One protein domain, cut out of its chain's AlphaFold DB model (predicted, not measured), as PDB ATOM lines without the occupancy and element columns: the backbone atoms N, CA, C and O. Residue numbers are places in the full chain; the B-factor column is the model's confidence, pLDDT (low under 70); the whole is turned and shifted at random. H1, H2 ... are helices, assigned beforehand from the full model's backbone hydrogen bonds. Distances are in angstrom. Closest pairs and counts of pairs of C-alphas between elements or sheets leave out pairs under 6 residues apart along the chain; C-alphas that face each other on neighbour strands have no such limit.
ATOM      1  N   ASN A  84      33.421  29.735 -19.917       37.12
ATOM      2  CA  ASN A  84      32.993  28.472 -20.544       37.12
ATOM      3  C   ASN A  84      31.545  28.496 -21.066       37.12
ATOM      4  O   ASN A  84      31.236  27.798 -22.034       37.12
ATOM      5  N   THR A  85      30.663  29.332 -20.507       38.56
ATOM      6  CA  THR A  85      29.260  29.433 -20.958       38.56
ATOM      7  C   THR A  85      29.146  29.853 -22.425       38.56
ATOM      8  O   THR A  85      28.221  29.429 -23.113       38.56
ATOM      9  N   ALA A  86      30.112  30.626 -22.935       35.06
ATOM     10  CA  ALA A  86      30.186  31.014 -24.343       35.06
ATOM     11  C   ALA A  86      30.413  29.818 -25.289       35.06
ATOM     12  O   ALA A  86      29.827  29.789 -26.365       35.06
ATOM     13  N   LYS A  87      31.198  28.807 -24.883       38.50
ATOM     14  CA  LYS A  87      31.387  27.574 -25.672       38.50
ATOM     15  C   LYS A  87      30.163  26.665 -25.622       38.50
ATOM     16  O   LYS A  87      29.802  26.067 -26.629       38.50
ATOM     17  N   MET A  88      29.500  26.570 -24.468       40.88
ATOM     18  CA  MET A  88      28.289  25.749 -24.344       40.88
ATOM     19  C   MET A  88      27.085  26.350 -25.078       40.88
ATOM     20  O   MET A  88      26.219  25.604 -25.523       40.88
ATOM     21  N   ALA A  89      27.049  27.673 -25.274       39.25
ATOM     22  CA  ALA A  89      26.017  28.344 -26.065       39.25
ATOM     23  C   ALA A  89      26.017  27.953 -27.560       39.25
ATOM     24  O   ALA A  89      25.001  28.142 -28.229       39.25
ATOM     25  N   GLU A  90      27.117  27.397 -28.080       38.56
ATOM     26  CA  GLU A  90      27.209  26.887 -29.457       38.56
ATOM     27  C   GLU A  90      26.762  25.421 -29.594       38.56
ATOM     28  O   GLU A  90      26.559  24.950 -30.713       38.56
ATOM     29  N   VAL A  91      26.562  24.696 -28.484       41.59
ATOM     30  CA  VAL A  91      26.033  23.325 -28.502       41.59
ATOM     31  C   VAL A  91      24.519  23.392 -28.737       41.59
ATOM     32  O   VAL A  91      23.788  23.862 -27.859       41.59
ATOM     33  N   PRO A  92      23.990  22.913 -29.881       45.84
ATOM     34  CA  PRO A  92      22.549  22.822 -30.062       45.84
ATOM     35  C   PRO A  92      21.993  21.843 -29.029       45.84
ATOM     36  O   PRO A  92      22.614  20.808 -28.774       45.84
ATOM     37  N   MET A  93      20.805  22.111 -28.478       53.78
ATOM     38  CA  MET A  93      20.110  21.081 -27.702       53.78
ATOM     39  C   MET A  93      19.910  19.862 -28.608       53.78
ATOM     40  O   MET A  93      19.188  19.917 -29.604       53.78
ATOM     41  N   ASN A  94      20.611  18.781 -28.275       51.50
ATOM     42  CA  ASN A  94      20.463  17.482 -28.906       51.50
ATOM     43  C   ASN A  94      19.012  17.003 -28.753       51.50
ATOM     44  O   ASN A  94      18.325  17.377 -27.807       51.50
ATOM     45  N   SER A  95      18.552  16.135 -29.654       48.50
ATOM     46  CA  SER A  95      17.155  15.662 -29.745       48.50
ATOM     47  C   SER A  95      16.625  14.888 -28.521       48.50
ATOM     48  O   SER A  95      15.496  14.412 -28.546       48.50
ATOM     49  N   VAL A  96      17.431  14.769 -27.464       50.69
ATOM     50  CA  VAL A  96      17.114  14.161 -26.163       50.69
ATOM     51  C   VAL A  96      16.800  15.228 -25.099       50.69
ATOM     52  O   VAL A  96      16.076  14.946 -24.147       50.69
ATOM     53  N   GLY A  97      17.318  16.454 -25.252       59.66
ATOM     54  CA  GLY A  97      17.203  17.539 -24.278       59.66
ATOM     55  C   GLY A  97      15.874  18.284 -24.363       59.66
ATOM     56  O   GLY A  97      15.658  19.097 -25.262       59.66
ATOM     57  N   ILE A  98      14.994  18.051 -23.392       78.50
ATOM     58  CA  ILE A  98      13.706  18.738 -23.263       78.50
ATOM     59  C   ILE A  98      13.913  20.073 -22.533       78.50
ATOM     60  O   ILE A  98      14.686  20.160 -21.580       78.50
ATOM     61  N   LYS A  99      13.203  21.123 -22.961       87.69
ATOM     62  CA  LYS A  99      13.137  22.397 -22.227       87.69
ATOM     63  C   LYS A  99      12.044  22.356 -21.167       87.69
ATOM     64  O   LYS A  99      10.920  21.961 -21.470       87.69
ATOM     65  N   LEU A 100      12.349  22.822 -19.959       89.88
ATOM     66  CA  LEU A 100      11.361  22.951 -18.890       89.88
ATOM     67  C   LEU A 100      10.665  24.314 -18.974       89.88
ATOM     68  O   LEU A 100      11.230  25.331 -18.575       89.88
ATOM     69  N   ASP A 101       9.436  24.314 -19.487       87.44
ATOM     70  CA  ASP A 101       8.506  25.447 -19.471       87.44
ATOM     71  C   ASP A 101       7.259  25.027 -18.676       87.44
ATOM     72  O   ASP A 101       6.419  24.278 -19.179       87.44
ATOM     73  N   ILE A 102       7.170  25.447 -17.409       86.62
ATOM     74  CA  ILE A 102       6.018  25.127 -16.547       86.62
ATOM     75  C   ILE A 102       4.856  26.111 -16.723       86.62
ATOM     76  O   ILE A 102       3.736  25.800 -16.328       86.62
ATOM     77  N   ASP A 103       5.091  27.270 -17.348       83.12
ATOM     78  CA  ASP A 103       4.108  28.356 -17.461       83.12
ATOM     79  C   ASP A 103       2.971  28.006 -18.448       83.12
ATOM     80  O   ASP A 103       2.021  28.774 -18.622       83.12
ATOM     81  N   ARG A 104       3.083  26.857 -19.133       78.19
ATOM     82  CA  ARG A 104       2.203  26.403 -20.223       78.19
ATOM     83  C   ARG A 104       1.653  24.984 -20.043       78.19
ATOM     84  O   ARG A 104       1.146  24.424 -21.014       78.19
ATOM     85  N   VAL A 105       1.800  24.374 -18.864       78.50
ATOM     86  CA  VAL A 105       1.485  22.949 -18.655       78.50
ATOM     87  C   VAL A 105       0.601  22.740 -17.427       78.50
ATOM     88  O   VAL A 105       1.004  23.038 -16.308       78.50
ATOM     89  N   ASP A 106      -0.573  22.132 -17.631       70.56
ATOM     90  CA  ASP A 106      -1.575  21.894 -16.576       70.56
ATOM     91  C   ASP A 106      -1.075  20.970 -15.446       70.56
ATOM     92  O   ASP A 106      -1.583  21.004 -14.327       70.56
ATOM     93  N   ASN A 107      -0.069  20.132 -15.727       76.88
ATOM     94  CA  ASN A 107       0.528  19.199 -14.771       76.88
ATOM     95  C   ASN A 107       2.042  19.440 -14.631       76.88
ATOM     96  O   ASN A 107       2.868  18.768 -15.257       76.88
ATOM     97  N   ILE A 108       2.387  20.406 -13.774       81.06
ATOM     98  CA  ILE A 108       3.767  20.818 -13.462       81.06
ATOM     99  C   ILE A 108       4.618  19.621 -13.006       81.06
ATOM    100  O   ILE A 108       5.755  19.481 -13.452       81.06
ATOM    101  N   LYS A 109       4.070  18.713 -12.180       82.44
ATOM    102  CA  LYS A 109       4.806  17.525 -11.717       82.44
ATOM    103  C   LYS A 109       5.205  16.617 -12.887       82.44
ATOM    104  O   LYS A 109       6.378  16.280 -13.001       82.44
ATOM    105  N   LYS A 110       4.281  16.285 -13.802       79.75
ATOM    106  CA  LYS A 110       4.597  15.473 -14.996       79.75
ATOM    107  C   LYS A 110       5.666  16.145 -15.865       79.75
ATOM    108  O   LYS A 110       6.555  15.451 -16.357       79.75
ATOM    109  N   ALA A 111       5.597  17.466 -16.056       83.94
ATOM    110  CA  ALA A 111       6.617  18.212 -16.800       83.94
ATOM    111  C   ALA A 111       8.001  18.113 -16.135       83.94
ATOM    112  O   ALA A 111       8.990  17.843 -16.815       83.94
ATOM    113  N   LEU A 112       8.056  18.269 -14.809       88.31
ATOM    114  CA  LEU A 112       9.282  18.212 -14.017       88.31
ATOM    115  C   LEU A 112       9.894  16.799 -13.981       88.31
ATOM    116  O   LEU A 112      11.094  16.658 -14.200       88.31
ATOM    117  N   ASP A 113       9.074  15.757 -13.804       85.19
ATOM    118  CA  ASP A 113       9.500  14.348 -13.852       85.19
ATOM    119  C   ASP A 113      10.021  13.963 -15.258       85.19
ATOM    120  O   ASP A 113      11.040  13.285 -15.394       85.19
ATOM    121  N   THR A 114       9.362  14.443 -16.323       86.44
ATOM    122  CA  THR A 114       9.782  14.204 -17.721       86.44
ATOM    123  C   THR A 114      11.092  14.928 -18.047       86.44
ATOM    124  O   THR A 114      11.982  14.356 -18.678       86.44
ATOM    125  N   TRP A 115      11.239  16.176 -17.588       90.69
ATOM    126  CA  TRP A 115      12.480  16.938 -17.723       90.69
ATOM    127  C   TRP A 115      13.631  16.295 -16.947       90.69
ATOM    128  O   TRP A 115      14.710  16.133 -17.513       90.69
ATOM    129  N   LYS A 116      13.395  15.844 -15.703       89.75
ATOM    130  CA  LYS A 116      14.390  15.103 -14.913       89.75
ATOM    131  C   LYS A 116      14.956  13.934 -15.715       89.75
ATOM    132  O   LYS A 116      16.168  13.852 -15.892       89.75
ATOM    133  N   HIS A 117      14.083  13.079 -16.244       85.88
ATOM    134  CA  HIS A 117      14.512  11.889 -16.972       85.88
ATOM    135  C   HIS A 117      15.262  12.225 -18.275       85.88
ATOM    136  O   HIS A 117      16.253  11.580 -18.611       85.88
ATOM    137  N   SER A 118      14.849  13.286 -18.978       87.38
ATOM    138  CA  SER A 118      15.575  13.825 -20.138       87.38
ATOM    139  C   SER A 118      16.993  14.287 -19.776       87.38
ATOM    140  O   SER A 118      17.940  13.952 -20.488       87.38
ATOM    141  N   MET A 119      17.171  14.999 -18.656       87.38
ATOM    142  CA  MET A 119      18.494  15.444 -18.202       87.38
ATOM    143  C   MET A 119      19.372  14.273 -17.738       87.38
ATOM    144  O   MET A 119      20.540  14.219 -18.111       87.38
ATOM    145  N   GLU A 120      18.816  13.302 -17.002       85.50
ATOM    146  CA  GLU A 120      19.521  12.069 -16.613       85.50
ATOM    147  C   GLU A 120      20.052  11.308 -17.840       85.50
ATOM    148  O   GLU A 120      21.215  10.903 -17.863       85.50
ATOM    149  N   LEU A 121      19.234  11.167 -18.890       84.56
ATOM    150  CA  LEU A 121      19.650  10.554 -20.154       84.56
ATOM    151  C   LEU A 121      20.719  11.386 -20.881       84.56
ATOM    152  O   LEU A 121      21.692  10.815 -21.372       84.56
ATOM    153  N   CYS A 122      20.594  12.718 -20.923       84.19
ATOM    154  CA  CYS A 122      21.632  13.582 -21.495       84.19
ATOM    155  C   CYS A 122      22.973  13.448 -20.754       84.19
ATOM    156  O   CYS A 122      24.005  13.326 -21.408       84.19
ATOM    157  N   PHE A 123      22.977  13.427 -19.419       85.94
ATOM    158  CA  PHE A 123      24.203  13.310 -18.620       85.94
ATOM    159  C   PHE A 123      24.813  11.900 -18.669       85.94
ATOM    160  O   PHE A 123      26.035  11.761 -18.633       85.94
ATOM    161  N   ALA A 124      23.992  10.853 -18.810       83.62
ATOM    162  CA  ALA A 124      24.473   9.490 -19.039       83.62
ATOM    163  C   ALA A 124      25.126   9.323 -20.425       83.62
ATOM    164  O   ALA A 124      26.145   8.642 -20.545       83.62
ATOM    165  N   LEU A 125      24.571   9.963 -21.463       82.69
ATOM    166  CA  LEU A 125      25.152   9.988 -22.812       82.69
ATOM    167  C   LEU A 125      26.430  10.840 -22.881       82.69
ATOM    168  O   LEU A 125      27.379  10.461 -23.560       82.69
ATOM    169  N   HIS A 126      26.476  11.960 -22.156       81.56
ATOM    170  CA  HIS A 126      27.635  12.856 -22.072       81.56
ATOM    171  C   HIS A 126      28.449  12.625 -20.793       81.56
ATOM    172  O   HIS A 126      28.770  13.557 -20.058       81.56
ATOM    173  N   ASN A 127      28.825  11.371 -20.530       79.62
ATOM    174  CA  ASN A 127      29.532  10.967 -19.306       79.62
ATOM    175  C   ASN A 127      30.900  11.657 -19.072       79.62
ATOM    176  O   ASN A 127      31.450  11.568 -17.973       79.62
ATOM    177  N   VAL A 128      31.439  12.365 -20.069       84.44
ATOM    178  CA  VAL A 128      32.673  13.161 -19.973       84.44
ATOM    179  C   VAL A 128      32.444  14.528 -19.304       84.44
ATOM    180  O   VAL A 128      33.377  15.038 -18.690       84.44
ATOM    181  N   TRP A 129      31.233  15.103 -19.379       83.75
ATOM    182  CA  TRP A 129      30.949  16.473 -18.920       83.75
ATOM    183  C   TRP A 129      31.295  16.705 -17.445       83.75
ATOM    184  O   TRP A 129      31.073  15.840 -16.592       83.75
ATOM    185  N   THR A 130      31.814  17.891 -17.131       84.44
ATOM    186  CA  THR A 130      32.054  18.309 -15.743       84.44
ATOM    187  C   THR A 130      30.746  18.661 -15.019       84.44
ATOM    188  O   THR A 130      29.678  18.764 -15.625       84.44
ATOM    189  N   VAL A 131      30.809  18.850 -13.697       79.56
ATOM    190  CA  VAL A 131      29.641  19.256 -12.891       79.56
ATOM    191  C   VAL A 131      29.118  20.622 -13.350       79.56
ATOM    192  O   VAL A 131      27.910  20.821 -13.471       79.56
ATOM    193  N   GLU A 132      30.031  21.540 -13.662       79.69
ATOM    194  CA  GLU A 132      29.762  22.886 -14.163       79.69
ATOM    195  C   GLU A 132      29.128  22.857 -15.561       79.69
ATOM    196  O   GLU A 132      28.201  23.619 -15.829       79.69
ATOM    197  N   GLU A 133      29.578  21.951 -16.436       83.12
ATOM    198  CA  GLU A 133      28.989  21.753 -17.765       83.12
ATOM    199  C   GLU A 133      27.563  21.187 -17.668       83.12
ATOM    200  O   GLU A 133      26.639  21.712 -18.295       83.12
ATOM    201  N   CYS A 134      27.338  20.189 -16.804       81.75
ATOM    202  CA  CYS A 134      25.996  19.686 -16.499       81.75
ATOM    203  C   CYS A 134      25.085  20.780 -15.905       81.75
ATOM    204  O   CYS A 134      23.919  20.879 -16.288       81.75
ATOM    205  N   HIS A 135      25.601  21.632 -15.011       80.31
ATOM    206  CA  HIS A 135      24.872  22.783 -14.463       80.31
ATOM    207  C   HIS A 135      24.489  23.807 -15.536       80.31
ATOM    208  O   HIS A 135      23.330  24.220 -15.604       80.31
ATOM    209  N   ALA A 136      25.437  24.207 -16.387       83.38
ATOM    210  CA  ALA A 136      25.193  25.175 -17.450       83.38
ATOM    211  C   ALA A 136      24.176  24.639 -18.473       83.38
ATOM    212  O   ALA A 136      23.270  25.367 -18.881       83.38
ATOM    213  N   TYR A 137      24.261  23.354 -18.835       86.38
ATOM    214  CA  TYR A 137      23.265  22.705 -19.688       86.38
ATOM    215  C   TYR A 137      21.875  22.662 -19.027       86.38
ATOM    216  O   TYR A 137      20.876  22.999 -19.670       86.38
ATOM    217  N   ALA A 138      21.803  22.328 -17.732       86.69
ATOM    218  CA  ALA A 138      20.554  22.361 -16.976       86.69
ATOM    219  C   ALA A 138      19.938  23.771 -16.977       86.69
ATOM    220  O   ALA A 138      18.787  23.913 -17.390       86.69
ATOM    221  N   GLU A 139      20.689  24.824 -16.628       85.50
ATOM    222  CA  GLU A 139      20.188  26.209 -16.641       85.50
ATOM    223  C   GLU A 139      19.768  26.666 -18.051       85.50
ATOM    224  O   GLU A 139      18.748  27.345 -18.195       85.50
ATOM    225  N   LEU A 140      20.482  26.261 -19.110       87.25
ATOM    226  CA  LEU A 140      20.105  26.536 -20.504       87.25
ATOM    227  C   LEU A 140      18.777  25.871 -20.908       87.25
ATOM    228  O   LEU A 140      18.019  26.467 -21.680       87.25
ATOM    229  N   SER A 141      18.459  24.694 -20.357       89.94
ATOM    230  CA  SER A 141      17.189  23.992 -20.602       89.94
ATOM    231  C   SER A 141      15.971  24.646 -19.921       89.94
ATOM    232  O   SER A 141      14.840  24.431 -20.362       89.94
ATOM    233  N   LEU A 142      16.178  25.474 -18.888       90.81
ATOM    234  CA  LEU A 142      15.098  26.166 -18.173       90.81
ATOM    235  C   LEU A 142      14.516  27.331 -18.989       90.81
ATOM    236  O   LEU A 142      15.250  28.126 -19.593       90.81
ATOM    237  N   VAL A 143      13.190  27.470 -18.946       89.19
ATOM    238  CA  VAL A 143      12.389  28.513 -19.607       89.19
ATOM    239  C   VAL A 143      11.416  29.136 -18.591       89.19
ATOM    240  O   VAL A 143      11.215  28.607 -17.498       89.19
ATOM    241  N   GLY A 144      10.830  30.287 -18.935       88.31
ATOM    242  CA  GLY A 144       9.703  30.859 -18.196       88.31
ATOM    243  C   GLY A 144      10.043  31.306 -16.774       88.31
ATOM    244  O   GLY A 144      11.190  31.659 -16.477       88.31
ATOM    245  N   GLY A 145       9.041  31.278 -15.893       85.38
ATOM    246  CA  GLY A 145       9.167  31.647 -14.485       85.38
ATOM    247  C   GLY A 145      10.274  30.880 -13.758       85.38
ATOM    248  O   GLY A 145      11.055  31.492 -13.034       85.38
ATOM    249  N   VAL A 146      10.414  29.576 -14.028       88.94
ATOM    250  CA  VAL A 146      11.462  28.721 -13.438       88.94
ATOM    251  C   VAL A 146      12.864  29.229 -13.755       88.94
ATOM    252  O   VAL A 146      13.706  29.256 -12.860       88.94
ATOM    253  N   LYS A 147      13.126  29.672 -14.994       90.31
ATOM    254  CA  LYS A 147      14.435  30.244 -15.334       90.31
ATOM    255  C   LYS A 147      14.709  31.506 -14.519       90.31
ATOM    256  O   LYS A 147      15.791  31.638 -13.966       90.31
ATOM    257  N   VAL A 148      13.726  32.405 -14.415       88.56
ATOM    258  CA  VAL A 148      13.861  33.651 -13.642       88.56
ATOM    259  C   VAL A 148      14.137  33.343 -12.169       88.56
ATOM    260  O   VAL A 148      15.140  33.807 -11.639       88.56
ATOM    261  N   PHE A 149      13.320  32.492 -11.542       88.31
ATOM    262  CA  PHE A 149      13.476  32.074 -10.145       88.31
ATOM    263  C   PHE A 149      14.853  31.464  -9.854       88.31
ATOM    264  O   PHE A 149      15.532  31.900  -8.928       88.31
ATOM    265  N   ILE A 150      15.295  30.495 -10.662       86.12
ATOM    266  CA  ILE A 150      16.588  29.822 -10.476       86.12
ATOM    267  C   ILE A 150      17.759  30.789 -10.695       86.12
ATOM    268  O   ILE A 150      18.668  30.858  -9.866       86.12
ATOM    269  N   THR A 151      17.737  31.566 -11.779       85.44
ATOM    270  CA  THR A 151      18.801  32.527 -12.083       85.44
ATOM    271  C   THR A 151      18.858  33.655 -11.036       85.44
ATOM    272  O   THR A 151      19.947  34.139 -10.729       85.44
ATOM    273  N   ASP A 152      17.733  34.071 -10.445       84.44
ATOM    274  CA  ASP A 152      17.718  35.086  -9.385       84.44
ATOM    275  C   ASP A 152      18.136  34.514  -8.020       84.44
ATOM    276  O   ASP A 152      18.957  35.140  -7.349       84.44
ATOM    277  N   LEU A 153      17.726  33.289  -7.662       82.69
ATOM    278  CA  LEU A 153      18.241  32.557  -6.492       82.69
ATOM    279  C   LEU A 153      19.773  32.404  -6.546       82.69
ATOM    280  O   LEU A 153      20.455  32.560  -5.535       82.69
ATOM    281  N   PHE A 154      20.344  32.152  -7.730       76.81
ATOM    282  CA  PHE A 154      21.797  32.048  -7.883       76.81
ATOM    283  C   PHE A 154      22.547  33.389  -7.795       76.81
ATOM    284  O   PHE A 154      23.734  33.363  -7.443       76.81
ATOM    285  N   LYS A 155      21.887  34.526  -8.065       80.81
ATOM    286  CA  LYS A 155      22.422  35.898  -7.899       80.81
ATOM    287  C   LYS A 155      22.213  36.479  -6.497       80.81
ATOM    288  O   LYS A 155      22.868  37.465  -6.155       80.81
ATOM    289  N   ALA A 156      21.260  35.943  -5.740       76.69
ATOM    290  CA  ALA A 156      20.820  36.478  -4.460       76.69
ATOM    291  C   ALA A 156      21.952  36.532  -3.411       76.69
ATOM    292  O   ALA A 156      22.877  35.715  -3.410       76.69
ATOM    293  N   ILE A 157      21.896  37.543  -2.536       70.38
ATOM    294  CA  ILE A 157      22.969  37.897  -1.580       70.38
ATOM    295  C   ILE A 157      22.454  37.891  -0.125       70.38
ATOM    296  O   ILE A 157      23.233  38.055   0.813       70.38
ATOM    297  N   ASP A 158      21.162  37.675   0.097       78.31
ATOM    298  CA  ASP A 158      20.594  37.381   1.412       78.31
ATOM    299  C   ASP A 158      21.028  35.997   1.920       78.31
ATOM    300  O   ASP A 158      21.350  35.085   1.155       78.31
ATOM    301  N   ASP A 159      21.063  35.847   3.242       75.81
ATOM    302  CA  ASP A 159      21.624  34.653   3.874       75.81
ATOM    303  C   ASP A 159      20.695  33.429   3.793       75.81
ATOM    304  O   ASP A 159      21.174  32.302   3.898       75.81
ATOM    305  N   GLU A 160      19.398  33.620   3.519       74.00
ATOM    306  CA  GLU A 160      18.449  32.528   3.256       74.00
ATOM    307  C   GLU A 160      18.679  31.909   1.869       74.00
ATOM    308  O   GLU A 160      18.866  30.696   1.757       74.00
ATOM    309  N   SER A 161      18.774  32.730   0.818       72.12
ATOM    310  CA  SER A 161      19.100  32.262  -0.535       72.12
ATOM    311  C   SER A 161      20.500  31.651  -0.610       72.12
ATOM    312  O   SER A 161      20.684  30.627  -1.270       72.12
ATOM    313  N   LYS A 162      21.485  32.205   0.119       74.50
ATOM    314  CA  LYS A 162      22.802  31.563   0.290       74.50
ATOM    315  C   LYS A 162      22.687  30.204   0.973       74.50
ATOM    316  O   LYS A 162      23.251  29.246   0.461       74.50
ATOM    317  N   ALA A 163      21.970  30.100   2.095       74.50
ATOM    318  CA  ALA A 163      21.819  28.835   2.813       74.50
ATOM    319  C   ALA A 163      21.154  27.762   1.936       74.50
ATOM    320  O   ALA A 163      21.635  26.632   1.894       74.50
ATOM    321  N   LEU A 164      20.121  28.132   1.170       70.56
ATOM    322  CA  LEU A 164      19.482  27.256   0.182       70.56
ATOM    323  C   LEU A 164      20.452  26.829  -0.926       70.56
ATOM    324  O   LEU A 164      20.509  25.650  -1.262       70.56
ATOM    325  N   LYS A 165      21.245  27.764  -1.462       70.19
ATOM    326  CA  LYS A 165      22.272  27.500  -2.481       70.19
ATOM    327  C   LYS A 165      23.381  26.575  -1.962       70.19
ATOM    328  O   LYS A 165      23.763  25.654  -2.672       70.19
ATOM    329  N   THR A 166      23.860  26.763  -0.732       70.25
ATOM    330  CA  THR A 166      24.888  25.912  -0.105       70.25
ATOM    331  C   THR A 166      24.357  24.513   0.209       70.25
ATOM    332  O   THR A 166      24.928  23.540  -0.272       70.25
ATOM    333  N   GLN A 167      23.211  24.403   0.900       68.75
ATOM    334  CA  GLN A 167      22.543  23.125   1.214       68.75
ATOM    335  C   GLN A 167      22.281  22.261  -0.036       68.75
ATOM    336  O   GLN A 167      22.179  21.035   0.041       68.75
ATOM    337  N   TYR A 168      22.123  22.920  -1.181       64.44
ATOM    338  CA  TYR A 168      21.882  22.321  -2.482       64.44
ATOM    339  C   TYR A 168      23.177  21.911  -3.196       64.44
ATOM    340  O   TYR A 168      23.280  20.770  -3.646       64.44
ATOM    341  N   LEU A 169      24.138  22.834  -3.354       60.91
ATOM    342  CA  LEU A 169      25.295  22.629  -4.238       60.91
ATOM    343  C   LEU A 169      26.228  21.545  -3.698       60.91
ATOM    344  O   LEU A 169      26.609  20.663  -4.464       60.91
ATOM    345  N   GLU A 170      26.434  21.498  -2.378       59.72
ATOM    346  CA  GLU A 170      27.172  20.422  -1.696       59.72
ATOM    347  C   GLU A 170      26.638  19.018  -2.049       59.72
ATOM    348  O   GLU A 170      27.390  18.049  -2.080       59.72
ATOM    349  N   LYS A 171      25.340  18.896  -2.367       55.69
ATOM    350  CA  LYS A 171      24.688  17.631  -2.740       55.69
ATOM    351  C   LYS A 171      24.614  17.390  -4.257       55.69
ATOM    352  O   LYS A 171      24.373  16.263  -4.693       55.69
ATOM    353  N   TYR A 172      24.790  18.434  -5.064       56.22
ATOM    354  CA  TYR A 172      24.808  18.360  -6.527       56.22
ATOM    355  C   TYR A 172      26.209  17.991  -7.038       56.22
ATOM    356  O   TYR A 172      26.351  17.137  -7.920       56.22
ATOM    357  N   GLU A 173      27.238  18.601  -6.440       55.06
ATOM    358  CA  GLU A 173      28.649  18.481  -6.823       55.06
ATOM    359  C   GLU A 173      29.177  17.040  -6.747       55.06
ATOM    360  O   GLU A 173      29.970  16.631  -7.594       55.06
ATOM    361  N   GLU A 174      28.675  16.225  -5.814       57.91
ATOM    362  CA  GLU A 174      29.066  14.816  -5.683       57.91
ATOM    363  C   GLU A 174      28.456  13.873  -6.742       57.91
ATOM    364  O   GLU A 174      28.979  12.776  -6.943       57.91
ATOM    365  N   GLN A 175      27.329  14.227  -7.381       61.28
ATOM    366  CA  GLN A 175      26.444  13.214  -7.993       61.28
ATOM    367  C   GLN A 175      26.019  13.458  -9.447       61.28
ATOM    368  O   GLN A 175      25.453  12.545 -10.049       61.28
ATOM    369  N   ARG A 176      26.263  14.643 -10.031       69.19
ATOM    370  CA  ARG A 176      25.825  14.997 -11.405       69.19
ATOM    371  C   ARG A 176      24.327  14.727 -11.681       69.19
ATOM    372  O   ARG A 176      23.949  14.450 -12.816       69.19
ATOM    373  N   ASN A 177      23.466  14.773 -10.662       76.69
ATOM    374  CA  ASN A 177      22.017  14.574 -10.804       76.69
ATOM    375  C   ASN A 177      21.297  15.921 -11.018       76.69
ATOM    376  O   ASN A 177      21.888  16.967 -10.789       76.69
ATOM    377  N   VAL A 178      20.014  15.918 -11.405       84.31
ATOM    378  CA  VAL A 178      19.160  17.132 -11.362       84.31
ATOM    379  C   VAL A 178      18.145  17.121 -10.213       84.31
ATOM    380  O   VAL A 178      17.228  17.944 -10.193       84.31
ATOM    381  N   ASP A 179      18.299  16.223  -9.233       81.75
ATOM    382  CA  ASP A 179      17.376  16.096  -8.092       81.75
ATOM    383  C   ASP A 179      17.295  17.380  -7.261       81.75
ATOM    384  O   ASP A 179      16.233  17.704  -6.727       81.75
ATOM    385  N   GLY A 180      18.384  18.151  -7.214       79.44
ATOM    386  CA  GLY A 180      18.370  19.504  -6.670       79.44
ATOM    387  C   GLY A 180      17.338  20.396  -7.370       79.44
ATOM    388  O   GLY A 180      16.442  20.925  -6.708       79.44
ATOM    389  N   TYR A 181      17.433  20.566  -8.697       84.38
ATOM    390  CA  TYR A 181      16.552  21.473  -9.450       84.38
ATOM    391  C   TYR A 181      15.093  21.051  -9.288       84.38
ATOM    392  O   TYR A 181      14.232  21.890  -9.031       84.38
ATOM    393  N   VAL A 182      14.835  19.741  -9.353       85.94
ATOM    394  CA  VAL A 182      13.519  19.153  -9.079       85.94
ATOM    395  C   VAL A 182      13.030  19.526  -7.680       85.94
ATOM    396  O   VAL A 182      11.896  19.973  -7.546       85.94
ATOM    397  N   TRP A 183      13.864  19.418  -6.643       81.31
ATOM    398  CA  TRP A 183      13.478  19.789  -5.281       81.31
ATOM    399  C   TRP A 183      13.170  21.286  -5.128       81.31
ATOM    400  O   TRP A 183      12.132  21.620  -4.559       81.31
ATOM    401  N   LEU A 184      14.007  22.188  -5.662       83.25
ATOM    402  CA  LEU A 184      13.753  23.638  -5.607       83.25
ATOM    403  C   LEU A 184      12.459  24.015  -6.337       83.25
ATOM    404  O   LEU A 184      11.612  24.709  -5.776       83.25
ATOM    405  N   ILE A 185      12.295  23.537  -7.573       86.81
ATOM    406  CA  ILE A 185      11.133  23.848  -8.411       86.81
ATOM    407  C   ILE A 185       9.863  23.244  -7.801       86.81
ATOM    408  O   ILE A 185       8.833  23.914  -7.758       86.81
ATOM    409  N   HIS A 186       9.928  22.022  -7.260       82.06
ATOM    410  CA  HIS A 186       8.797  21.425  -6.552       82.06
ATOM    411  C   HIS A 186       8.443  22.227  -5.296       82.06
ATOM    412  O   HIS A 186       7.270  22.526  -5.097       82.06
ATOM    413  N   ARG A 187       9.426  22.611  -4.471       79.38
ATOM    414  CA  ARG A 187       9.193  23.385  -3.241       79.38
ATOM    415  C   ARG A 187       8.480  24.708  -3.529       79.38
ATOM    416  O   ARG A 187       7.564  25.061  -2.794       79.38
ATOM    417  N   GLU A 188       8.897  25.407  -4.582       84.69
ATOM    418  CA  GLU A 188       8.395  26.740  -4.927       84.69
ATOM    419  C   GLU A 188       7.055  26.707  -5.688       84.69
ATOM    420  O   GLU A 188       6.116  27.405  -5.319       84.69
ATOM    421  N   TYR A 189       6.940  25.870  -6.729       84.38
ATOM    422  CA  TYR A 189       5.801  25.885  -7.664       84.38
ATOM    423  C   TYR A 189       4.751  24.792  -7.418       84.38
ATOM    424  O   TYR A 189       3.659  24.859  -7.978       84.38
ATOM    425  N   ILE A 190       5.069  23.779  -6.609       78.94
ATOM    426  CA  ILE A 190       4.173  22.652  -6.281       78.94
ATOM    427  C   ILE A 190       3.947  22.558  -4.752       78.94
ATOM    428  O   ILE A 190       3.020  21.894  -4.293       78.94
ATOM    429  N   GLY A 191       4.747  23.268  -3.950       69.25
ATOM    430  CA  GLY A 191       4.689  23.278  -2.491       69.25
ATOM    431  C   GLY A 191       5.485  22.142  -1.841       69.25
ATOM    432  O   GLY A 191       6.270  21.434  -2.483       69.25
ATOM    433  N   GLN A 192       5.296  21.960  -0.530       54.25
ATOM    434  CA  GLN A 192       5.955  20.876   0.197       54.25
ATOM    435  C   GLN A 192       5.604  19.517  -0.413       54.25
ATOM    436  O   GLN A 192       4.437  19.133  -0.487       54.25
ATOM    437  N   ILE A 193       6.642  18.728  -0.709       50.84
ATOM    438  CA  ILE A 193       6.526  17.271  -0.747       50.84
ATOM    439  C   ILE A 193       6.267  16.810   0.694       50.84
ATOM    440  O   ILE A 193       7.157  16.314   1.386       50.84
ATOM    441  N   GLY A 194       5.018  16.935   1.142       47.12
ATOM    442  CA  GLY A 194       4.475  15.921   2.025       47.12
ATOM    443  C   GLY A 194       4.616  14.620   1.254       47.12
ATOM    444  O   GLY A 194       3.908  14.429   0.266       47.12
ATOM    445  N   GLN A 195       5.593  13.786   1.630       46.09
ATOM    446  CA  GLN A 195       5.822  12.511   0.963       46.09
ATOM    447  C   GLN A 195       4.480  11.786   0.919       46.09
ATOM    448  O   GLN A 195       3.935  11.403   1.961       46.09
TER     449      GLN A 195
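What this domain is: This is residues 84 to 195 of the 749 residues of an uncharacterized protein of Tetracentron sinense (UniProt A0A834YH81). Five helices make a rounded cluster in which the chain goes round from the longest helix, H2, through H3, H4 and H5, until H6 folds back beside H2, running the opposite way. The short H1 packs on H3 at the edge of the cluster, and a long stretch with no named element, residues 89 to 107, leads from it to H2. The printed part has 112 residues with six named helices, H1 to H6 in chain order, and no named strand; the class is all helix. It is compact, with a radius of gyration of the C-alphas of 13.8 A and spans of 33 by 32 by 24 A.

Where its parts are: H2, residues 108 to 125, measures 25.7 A from first to last C-alpha and begins with C-alpha 108 at (3.767, 20.818, -13.462). H6 is residues 179 to 189, 15.2 A, and ends with C-alpha 189 at (5.801, 25.885, -7.664). H3 is residues 131 to 141, 15.4 A, H4 is residues 144 to 155, 17.1 A, and H5 is residues 159 to 172, 19.6 A. H1, residues 85 to 88, measures 5.1 A and begins with C-alpha 85 at (29.260, 29.433, -20.958).

How they stand to each other: H2, with residues 108 to 116 alone, touches H6 at a shallow tilt of 17 degrees, opposite ways; the closest C-alphas are those of Leu 112 and Val 182, 6.6 A apart. H5, with residues 168 to 172 alone, forms a helical hairpin with H6, at a tilt of 35.5 degrees, only just steep, with the C-alphas of Tyr 168 and Gly 180 closest at 6.1 A. Residues 161 to 165 of H5 touch residues 153 to 154 of H4, about perpendicular at 79 degrees, with the C-alphas of Leu 153 and Ser 161 closest at 6.0 A. H3 is close to H2 but not clearly touching, the C-alphas of Phe 123 and Cys 134 being closest at 7.0 A. H3 is likewise close to H4 but not clearly touching, with those of Glu 139 and Lys 147 closest at 7.1 A. H1 touches H3, the C-alphas of Thr 85 and Ala 136 being closest at 6.9 A. H2 and H4 are apart. Every O i to N i+4 pair is within hydrogen-bond range in H2, H3, H4 and H6, against 9 of 10 in H5, and H1 is too short for such a pair.

The domain as a whole: The C-alphas of Glu 90 and Gly 194 are the two farthest apart, at 40.4 A. The printed part has no cut. The link from H1 to H2 is long, with 19 residues. The mean pLDDT of the printed part is 74.6, and residues 84 to 97, 167 to 176 and 191 to 195 are under 70.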